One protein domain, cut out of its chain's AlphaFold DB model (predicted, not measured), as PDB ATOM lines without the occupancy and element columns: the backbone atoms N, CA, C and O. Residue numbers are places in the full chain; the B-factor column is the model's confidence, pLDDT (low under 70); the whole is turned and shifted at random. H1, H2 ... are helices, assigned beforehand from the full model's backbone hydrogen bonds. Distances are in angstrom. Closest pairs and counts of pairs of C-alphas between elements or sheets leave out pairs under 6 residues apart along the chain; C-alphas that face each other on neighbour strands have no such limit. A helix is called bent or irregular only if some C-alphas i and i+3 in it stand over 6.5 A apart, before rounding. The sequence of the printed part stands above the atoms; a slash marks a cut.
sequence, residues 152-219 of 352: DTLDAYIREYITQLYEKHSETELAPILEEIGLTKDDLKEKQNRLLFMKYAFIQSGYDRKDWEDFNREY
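This is residues 152 to 219 of the 352 residues of an uncharacterized protein of Treponema vincentii F0403 (UniProt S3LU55). Five helices form a small cluster with few contacts: H4 lies in the middle, H1 packs on it at a steep angle with residues 155 to 159, and H2 and H5 lie at the two ends of the longest axis. The short H3 sits at a corner with H4. The 68 printed residues hold five named helices, H1 to H5 in chain order, and no named strand; the class is all helix. The whole is compact, with a radius of gyration of the C-alphas of 11.8 A, and spans 32 by 24 by 21 A.

H1, residues 153 to 168, begins at C-alpha 153 (150.002, 158.933, 252.963) and is 22.6 A long. H2 is residues 171 to 180, 14.6 A, and only just irregular: C-alphas 173 and 176 are 6.9 A apart. H3 is residues 186 to 189. H4, residues 191 to 204, is 20.1 A long. H5, residues 209 to 218, 14.3 A, ends at C-alpha 218 (157.771, 158.512, 249.132).

H1 touches H4, closest at the C-alphas of Ile 158 and Arg 194, 6.7 A, at a steep tilt of 64 degrees, the same way. H3 and H4 touch only at the corner, and only just, with 3 pairs of C-alphas within 8 A; the closest are Leu 188 and Arg 194, 5.2 A. H2 is close to but not clearly touching H4, with the C-alphas of Leu 178 and Phe 197 7.4 A apart. H5 is close to but not clearly touching H4, at Phe 202 and Trp 212, C-alphas 7.3 A apart. H2 and H5 are apart. Every O i to N i+4 pair is within hydrogen-bond range in H1, H4 and H5, and 4 of 6 in H2; H3 is too short for such a pair.

The two C-alphas farthest apart, Thr 172 and Arg 217, are 32.9 A apart. The printed part has no cut, the four links are tight, and no printed residue is under 70 in pLDDT.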
ATOM      1  N   ASP A 152     147.300 155.741 254.319       90.69
ATOM      2  CA  ASP A 152     147.479 156.066 252.907       90.69
ATOM      3  C   ASP A 152     148.029 157.488 252.788       90.69
ATOM      4  O   ASP A 152     147.279 158.459 252.668       90.69
ATOM      5  N   THR A 153     149.347 157.619 252.933       89.62
ATOM      6  CA  THR A 153     150.002 158.933 252.963       89.62
ATOM      7  C   THR A 153     149.921 159.644 251.614       89.62
ATOM      8  O   THR A 153     149.838 160.868 251.600       89.62
ATOM      9  N   LEU A 154     149.846 158.906 250.502       90.19
ATOM     10  CA  LEU A 154     149.635 159.452 249.160       90.19
ATOM     11  C   LEU A 154     148.279 160.134 249.054       90.19
ATOM     12  O   LEU A 154     148.208 161.303 248.682       90.19
ATOM     13  N   ASP A 155     147.200 159.427 249.397       91.81
ATOM     14  CA  ASP A 155     145.863 160.019 249.330       91.81
ATOM     15  C   ASP A 155     145.718 161.196 250.302       91.81
ATOM     16  O   ASP A 155     145.126 162.215 249.949       91.81
ATOM     17  N   ALA A 156     146.294 161.080 251.503       91.69
ATOM     18  CA  ALA A 156     146.301 162.156 252.487       91.69
ATOM     19  C   ALA A 156     147.013 163.413 251.958       91.69
ATOM     20  O   ALA A 156     146.431 164.497 251.998       91.69
ATOM     21  N   TYR A 157     148.214 163.262 251.390       92.50
ATOM     22  CA  TYR A 157     148.964 164.369 250.798       92.50
ATOM     23  C   TYR A 157     148.193 165.020 249.646       92.50
ATOM     24  O   TYR A 157     148.088 166.242 249.576       92.50
ATOM     25  N   ILE A 158     147.606 164.220 248.748       94.19
ATOM     26  CA  ILE A 158     146.851 164.761 247.611       94.19
ATOM     27  C   ILE A 158     145.627 165.552 248.089       94.19
ATOM     28  O   ILE A 158     145.335 166.615 247.543       94.19
ATOM     29  N   ARG A 159     144.917 165.078 249.121       94.75
ATOM     30  CA  ARG A 159     143.791 165.820 249.715       94.75
ATOM     31  C   ARG A 159     144.230 167.150 250.312       94.75
ATOM     32  O   ARG A 159     143.543 168.150 250.114       94.75
ATOM     33  N   GLU A 160     145.349 167.164 251.029       94.56
ATOM     34  CA  GLU A 160     145.905 168.389 251.601       94.56
ATOM     35  C   GLU A 160     146.314 169.375 250.499       94.56
ATOM     36  O   GLU A 160     145.911 170.536 250.542       94.56
ATOM     37  N   TYR A 161     147.005 168.900 249.459       93.81
ATOM     38  CA  TYR A 161     147.373 169.708 248.295       93.81
ATOM     39  C   TYR A 161     146.149 170.333 247.610       93.81
ATOM     40  O   TYR A 161     146.125 171.539 247.372       93.81
ATOM     41  N   ILE A 162     145.107 169.536 247.340       94.62
ATOM     42  CA  ILE A 162     143.850 170.030 246.756       94.62
ATOM     43  C   ILE A 162     143.207 171.078 247.673       94.62
ATOM     44  O   ILE A 162     142.759 172.114 247.194       94.62
ATOM     45  N   THR A 163     143.184 170.841 248.986       95.19
ATOM     46  CA  THR A 163     142.616 171.790 249.958       95.19
ATOM     47  C   THR A 163     143.348 173.131 249.899       95.19
ATOM     48  O   THR A 163     142.709 174.161 249.697       95.19
ATOM     49  N   GLN A 164     144.682 173.119 249.961       94.81
ATOM     50  CA  GLN A 164     145.505 174.330 249.858       94.81
ATOM     51  C   GLN A 164     145.337 175.051 248.512       94.81
ATOM     52  O   GLN A 164     145.449 176.276 248.444       94.81
ATOM     53  N   LEU A 165     145.076 174.313 247.430       93.38
ATOM     54  CA  LEU A 165     144.805 174.891 246.117       93.38
ATOM     55  C   LEU A 165     143.495 175.696 246.128       93.38
ATOM     56  O   LEU A 165     143.483 176.836 245.673       93.38
ATOM     57  N   TYR A 166     142.424 175.142 246.704       93.69
ATOM     58  CA  TYR A 166     141.124 175.818 246.841       93.69
ATOM     59  C   TYR A 166     141.108 176.936 247.895       93.69
ATOM     60  O   TYR A 166     140.216 177.780 247.876       93.69
ATOM     61  N   GLU A 167     142.077 176.971 248.810       95.31
ATOM     62  CA  GLU A 167     142.286 178.117 249.705       95.31
ATOM     63  C   GLU A 167     142.931 179.308 248.982       95.31
ATOM     64  O   GLU A 167     142.712 180.458 249.364       95.31
ATOM     65  N   LYS A 168     143.732 179.043 247.940       94.94
ATOM     66  CA  LYS A 168     144.483 180.062 247.185       94.94
ATOM     67  C   LYS A 168     143.791 180.511 245.902       94.94
ATOM     68  O   LYS A 168     144.048 181.623 245.448       94.94
ATOM     69  N   HIS A 169     142.951 179.659 245.325       93.50
ATOM     70  CA  HIS A 169     142.294 179.883 244.043       93.50
ATOM     71  C   HIS A 169     140.787 179.667 244.158       93.50
ATOM     72  O   HIS A 169     140.308 178.765 244.845       93.50
ATOM     73  N   SER A 170     140.030 180.495 243.448       92.19
ATOM     74  CA  SER A 170     138.585 180.360 243.322       92.19
ATOM     75  C   SER A 170     138.205 179.126 242.499       92.19
ATOM     76  O   SER A 170     138.937 178.663 241.626       92.19
ATOM     77  N   GLU A 171     137.000 178.607 242.730       91.31
ATOM     78  CA  GLU A 171     136.477 177.470 241.966       91.31
ATOM     79  C   GLU A 171     136.378 177.768 240.464       91.31
ATOM     80  O   GLU A 171     136.653 176.895 239.646       91.31
ATOM     81  N   THR A 172     136.084 179.018 240.101       92.38
ATOM     82  CA  THR A 172     136.065 179.490 238.712       92.38
ATOM     83  C   THR A 172     137.436 179.463 238.039       92.38
ATOM     84  O   THR A 172     137.502 179.267 236.831       92.38
ATOM     85  N   GLU A 173     138.524 179.642 238.792       92.12
ATOM     86  CA  GLU A 173     139.891 179.550 238.255       92.12
ATOM     87  C   GLU A 173     140.334 178.094 238.063       92.12
ATOM     88  O   GLU A 173     141.080 177.798 237.135       92.12
ATOM     89  N   LEU A 174     139.867 177.182 238.921       91.88
ATOM     90  CA  LEU A 174     140.275 175.774 238.901       91.88
ATOM     91  C   LEU A 174     139.402 174.887 238.001       91.88
ATOM     92  O   LEU A 174     139.875 173.845 237.549       91.88
ATOM     93  N   ALA A 175     138.153 175.271 237.727       93.38
ATOM     94  CA  ALA A 175     137.230 174.473 236.914       93.38
ATOM     95  C   ALA A 175     137.775 174.126 235.511       93.38
ATOM     96  O   ALA A 175     137.749 172.941 235.176       93.38
ATOM     97  N   PRO A 176     138.365 175.062 234.732       93.94
ATOM     98  CA  PRO A 176     138.905 174.735 233.410       93.94
ATOM     99  C   PRO A 176     140.006 173.663 233.457       93.94
ATOM    100  O   PRO A 176     140.082 172.807 232.583       93.94
ATOM    101  N   ILE A 177     140.825 173.668 234.515       92.12
ATOM    102  CA  ILE A 177     141.914 172.702 234.718       92.12
ATOM    103  C   ILE A 177     141.354 171.290 234.937       92.12
ATOM    104  O   ILE A 177     141.889 170.310 234.424       92.12
ATOM    105  N   LEU A 178     140.273 171.171 235.712       94.50
ATOM    106  CA  LEU A 178     139.611 169.888 235.950       94.50
ATOM    107  C   LEU A 178     138.880 169.391 234.697       94.50
ATOM    108  O   LEU A 178     138.943 168.200 234.388       94.50
ATOM    109  N   GLU A 179     138.262 170.294 233.937       95.19
ATOM    110  CA  GLU A 179     137.583 169.965 232.682       95.19
ATOM    111  C   GLU A 179     138.544 169.395 231.626       95.19
ATOM    112  O   GLU A 179     138.171 168.457 230.919       95.19
ATOM    113  N   GLU A 180     139.800 169.862 231.567       94.75
ATOM    114  CA  GLU A 180     140.830 169.306 230.670       94.75
ATOM    115  C   GLU A 180     141.091 167.809 230.891       94.75
ATOM    116  O   GLU A 180     141.455 167.092 229.957       94.75
ATOM    117  N   ILE A 181     140.886 167.323 232.116       95.50
ATOM    118  CA  ILE A 181     141.014 165.905 232.476       95.50
ATOM    119  C   ILE A 181     139.664 165.209 232.667       95.50
ATOM    120  O   ILE A 181     139.622 164.079 233.155       95.50
ATOM    121  N   GLY A 182     138.569 165.855 232.255       95.88
ATOM    122  CA  GLY A 182     137.217 165.307 232.323       95.88
ATOM    123  C   GLY A 182     136.686 165.139 233.747       95.88
ATOM    124  O   GLY A 182     135.888 164.236 233.987       95.88
ATOM    125  N   LEU A 183     137.148 165.965 234.689       96.88
ATOM    126  CA  LEU A 183     136.730 165.946 236.088       96.88
ATOM    127  C   LEU A 183     135.991 167.231 236.472       96.88
ATOM    128  O   LEU A 183     136.190 168.298 235.899       96.88
ATOM    129  N   THR A 184     135.183 167.131 237.520       95.50
ATOM    130  CA  THR A 184     134.614 168.252 238.268       95.50
ATOM    131  C   THR A 184     135.177 168.282 239.690       95.50
ATOM    132  O   THR A 184     135.865 167.360 240.138       95.50
ATOM    133  N   LYS A 185     134.859 169.330 240.457       93.44
ATOM    134  CA  LYS A 185     135.216 169.397 241.882       93.44
ATOM    135  C   LYS A 185     134.632 168.231 242.684       93.44
ATOM    136  O   LYS A 185     135.302 167.699 243.568       93.44
ATOM    137  N   ASP A 186     133.402 167.824 242.379       95.31
ATOM    138  CA  ASP A 186     132.742 166.717 243.073       95.31
ATOM    139  C   ASP A 186     133.424 165.374 242.794       95.31
ATOM    140  O   ASP A 186     133.528 164.543 243.699       95.31
ATOM    141  N   ASP A 187     133.985 165.197 241.597       96.62
ATOM    142  CA  ASP A 187     134.720 163.988 241.229       96.62
ATOM    143  C   ASP A 187     135.973 163.776 242.088       96.62
ATOM    144  O   ASP A 187     136.373 162.632 242.315       96.62
ATOM    145  N   LEU A 188     136.564 164.840 242.648       95.38
ATOM    146  CA  LEU A 188     137.719 164.760 243.556       95.38
ATOM    147  C   LEU A 188     137.386 164.117 244.919       95.38
ATOM    148  O   LEU A 188     138.292 163.868 245.726       95.38
ATOM    149  N   LYS A 189     136.117 163.785 245.198       93.81
ATOM    150  CA  LYS A 189     135.730 162.935 246.341       93.81
ATOM    151  C   LYS A 189     136.235 161.498 246.185       93.81
ATOM    152  O   LYS A 189     136.550 160.852 247.190       93.81
ATOM    153  N   GLU A 190     136.452 161.041 244.954       95.81
ATOM    154  CA  GLU A 190     136.963 159.706 244.646       95.81
ATOM    155  C   GLU A 190     138.497 159.665 244.586       95.81
ATOM    156  O   GLU A 190     139.152 160.518 243.985       95.81
ATOM    157  N   LYS A 191     139.103 158.631 245.188       93.06
ATOM    158  CA  LYS A 191     140.574 158.484 245.266       93.06
ATOM    159  C   LYS A 191     141.241 158.416 243.896       93.06
ATOM    160  O   LYS A 191     142.270 159.046 243.671       93.06
ATOM    161  N   GLN A 192     140.654 157.656 242.981       94.06
ATOM    162  CA  GLN A 192     141.177 157.503 241.625       94.06
ATOM    163  C   GLN A 192     141.235 158.840 240.869       94.06
ATOM    164  O   GLN A 192     142.212 159.111 240.175       94.06
ATOM    165  N   ASN A 193     140.249 159.710 241.089       96.56
ATOM    166  CA  ASN A 193     140.166 161.018 240.447       96.56
ATOM    167  C   ASN A 193     141.166 162.004 241.059       96.56
ATOM    168  O   ASN A 193     141.812 162.750 240.331       96.56
ATOM    169  N   ARG A 194     141.393 161.941 242.379       95.19
ATOM    170  CA  ARG A 194     142.487 162.683 243.030       95.19
ATOM    171  C   ARG A 194     143.861 162.300 242.486       95.19
ATOM    172  O   ARG A 194     144.686 163.176 242.242       95.19
ATOM    173  N   LEU A 195     144.106 161.008 242.269       93.06
ATOM    174  CA  LEU A 195     145.359 160.532 241.674       93.06
ATOM    175  C   LEU A 195     145.530 161.022 240.232       93.06
ATOM    176  O   LEU A 195     146.622 161.458 239.870       93.06
ATOM    177  N   LEU A 196     144.464 160.975 239.427       94.06
ATOM    178  CA  LEU A 196     144.469 161.504 238.062       94.06
ATOM    179  C   LEU A 196     144.771 163.007 238.050       94.06
ATOM    180  O   LEU A 196     145.662 163.438 237.319       94.06
ATOM    181  N   PHE A 197     144.090 163.773 238.903       94.81
ATOM    182  CA  PHE A 197     144.334 165.201 239.080       94.81
ATOM    183  C   PHE A 197     145.787 165.492 239.465       94.81
ATOM    184  O   PHE A 197     146.445 166.291 238.804       94.81
ATOM    185  N   MET A 198     146.322 164.805 240.480       93.75
ATOM    186  CA  MET A 198     147.706 165.013 240.911       93.75
ATOM    187  C   MET A 198     148.702 164.680 239.794       93.75
ATOM    188  O   MET A 198     149.654 165.423 239.570       93.75
ATOM    189  N   LYS A 199     148.473 163.596 239.044       91.75
ATOM    190  CA  LYS A 199     149.330 163.230 237.911       91.75
ATOM    191  C   LYS A 199     149.316 164.303 236.821       91.75
ATOM    192  O   LYS A 199     150.367 164.622 236.270       91.75
ATOM    193  N   TYR A 200     148.148 164.862 236.516       92.31
ATOM    194  CA  TYR A 200     148.032 165.974 235.578       92.31
ATOM    195  C   TYR A 200     148.760 167.225 236.098       92.31
ATOM    196  O   TYR A 200     149.556 167.805 235.365       92.31
ATOM    197  N   ALA A 201     148.582 167.587 237.373       90.56
ATOM    198  CA  ALA A 201     149.269 168.723 237.992       90.56
ATOM    199  C   ALA A 201     150.805 168.581 237.951       90.56
ATOM    200  O   ALA A 201     151.508 169.555 237.675       90.56
ATOM    201  N   PHE A 202     151.329 167.366 238.154       91.44
ATOM    202  CA  PHE A 202     152.753 167.055 237.985       91.44
ATOM    203  C   PHE A 202     153.235 167.360 236.561       91.44
ATOM    204  O   PHE A 202     154.211 168.088 236.387       91.44
ATOM    205  N   ILE A 203     152.515 166.856 235.554       89.44
ATOM    206  CA  ILE A 203     152.850 167.060 234.137       89.44
ATOM    207  C   ILE A 203     152.846 168.554 233.785       89.44
ATOM    208  O   ILE A 203     153.796 169.034 233.171       89.44
ATOM    209  N   GLN A 204     151.822 169.303 234.209       90.62
ATOM    210  CA  GLN A 204     151.738 170.747 233.949       90.62
ATOM    211  C   GLN A 204     152.841 171.550 234.649       90.62
ATOM    212  O   GLN A 204     153.250 172.601 234.165       90.62
ATOM    213  N   SER A 205     153.360 171.039 235.766       90.69
ATOM    214  CA  SER A 205     154.477 171.651 236.492       90.69
ATOM    215  C   SER A 205     155.848 171.310 235.890       90.69
ATOM    216  O   SER A 205     156.871 171.729 236.424       90.69
ATOM    217  N   GLY A 206     155.888 170.556 234.783       92.25
ATOM    218  CA  GLY A 206     157.121 170.158 234.102       92.25
ATOM    219  C   GLY A 206     157.861 168.991 234.758       92.25
ATOM    220  O   GLY A 206     158.997 168.721 234.370       92.25
ATOM    221  N   TYR A 207     157.241 168.302 235.723       91.25
ATOM    222  CA  TYR A 207     157.808 167.095 236.321       91.25
ATOM    223  C   TYR A 207     157.726 165.916 235.353       91.25
ATOM    224  O   TYR A 207     156.758 165.760 234.601       91.25
ATOM    225  N   ASP A 208     158.747 165.068 235.385       88.56
ATOM    226  CA  ASP A 208     158.848 163.920 234.505       88.56
ATOM    227  C   ASP A 208     158.268 162.639 235.139       88.56
ATOM    228  O   ASP A 208     157.655 162.613 236.211       88.56
ATOM    229  N   ARG A 209     158.426 161.521 234.425       86.94
ATOM    230  CA  ARG A 209     157.970 160.215 234.904       86.94
ATOM    231  C   ARG A 209     158.710 159.760 236.168       86.94
ATOM    232  O   ARG A 209     158.095 159.105 237.008       86.94
ATOM    233  N   LYS A 210     160.006 160.050 236.280       86.38
ATOM    234  CA  LYS A 210     160.825 159.671 237.432       86.38
ATOM    235  C   LYS A 210     160.353 160.427 238.671       86.38
ATOM    236  O   LYS A 210     160.168 159.793 239.704       86.38
ATOM    237  N   ASP A 211     160.054 161.718 238.548       88.81
ATOM    238  CA  ASP A 211     159.502 162.521 239.646       88.81
ATOM    239  C   ASP A 211     158.192 161.923 240.186       88.81
ATOM    240  O   ASP A 211     157.987 161.813 241.397       88.81
ATOM    241  N   TRP A 212     157.313 161.453 239.292       88.00
ATOM    242  CA  TRP A 212     156.080 160.762 239.676       88.00
ATOM    243  C   TRP A 212     156.341 159.424 240.388       88.00
ATOM    244  O   TRP A 212     155.675 159.095 241.375       88.00
ATOM    245  N   GLU A 213     157.292 158.627 239.899       85.38
ATOM    246  CA  GLU A 213     157.683 157.356 240.523       85.38
ATOM    247  C   GLU A 213     158.311 157.577 241.912       85.38
ATOM    248  O   GLU A 213     158.036 156.819 242.848       85.38
ATOM    249  N   ASP A 214     159.095 158.641 242.068       84.94
ATOM    250  CA  ASP A 214     159.707 159.052 243.328       84.94
ATOM    251  C   ASP A 214     158.655 159.521 244.340       84.94
ATOM    252  O   ASP A 214     158.638 159.026 245.470       84.94
ATOM    253  N   PHE A 215     157.705 160.354 243.909       87.06
ATOM    254  CA  PHE A 215     156.573 160.797 244.723       87.06
ATOM    255  C   PHE A 215     155.714 159.623 245.230       87.06
ATOM    256  O   PHE A 215     155.453 159.505 246.428       87.06
ATOM    257  N   ASN A 216     155.324 158.687 244.358       85.44
ATOM    258  CA  ASN A 216     154.520 157.524 244.773       85.44
ATOM    259  C   ASN A 216     155.249 156.608 245.761       85.44
ATOM    260  O   ASN A 216     154.619 155.987 246.620       85.44
ATOM    261  N   ARG A 217     156.572 156.492 245.626       82.00
ATOM    262  CA  ARG A 217     157.397 155.716 246.552       82.00
ATOM    263  C   ARG A 217     157.509 156.415 247.900       82.00
ATOM    264  O   ARG A 217     157.466 155.756 248.936       82.00
ATOM    265  N   GLU A 218     157.655 157.736 247.902       83.00
ATOM    266  CA  GLU A 218     157.771 158.512 249.132       83.00
ATOM    267  C   GLU A 218     156.508 158.400 249.992       83.00
ATOM    268  O   GLU A 218     156.610 158.067 251.180       83.00
ATOM    269  N   TYR A 219     155.345 158.571 249.359       85.25
ATOM    270  CA  TYR A 219     154.029 158.592 249.996       85.25
ATOM    271  C   TYR A 219     153.272 157.258 249.886       85.25
ATOM    272  O   TYR A 219     152.047 157.218 249.926       85.25
TER     273      TYR A 219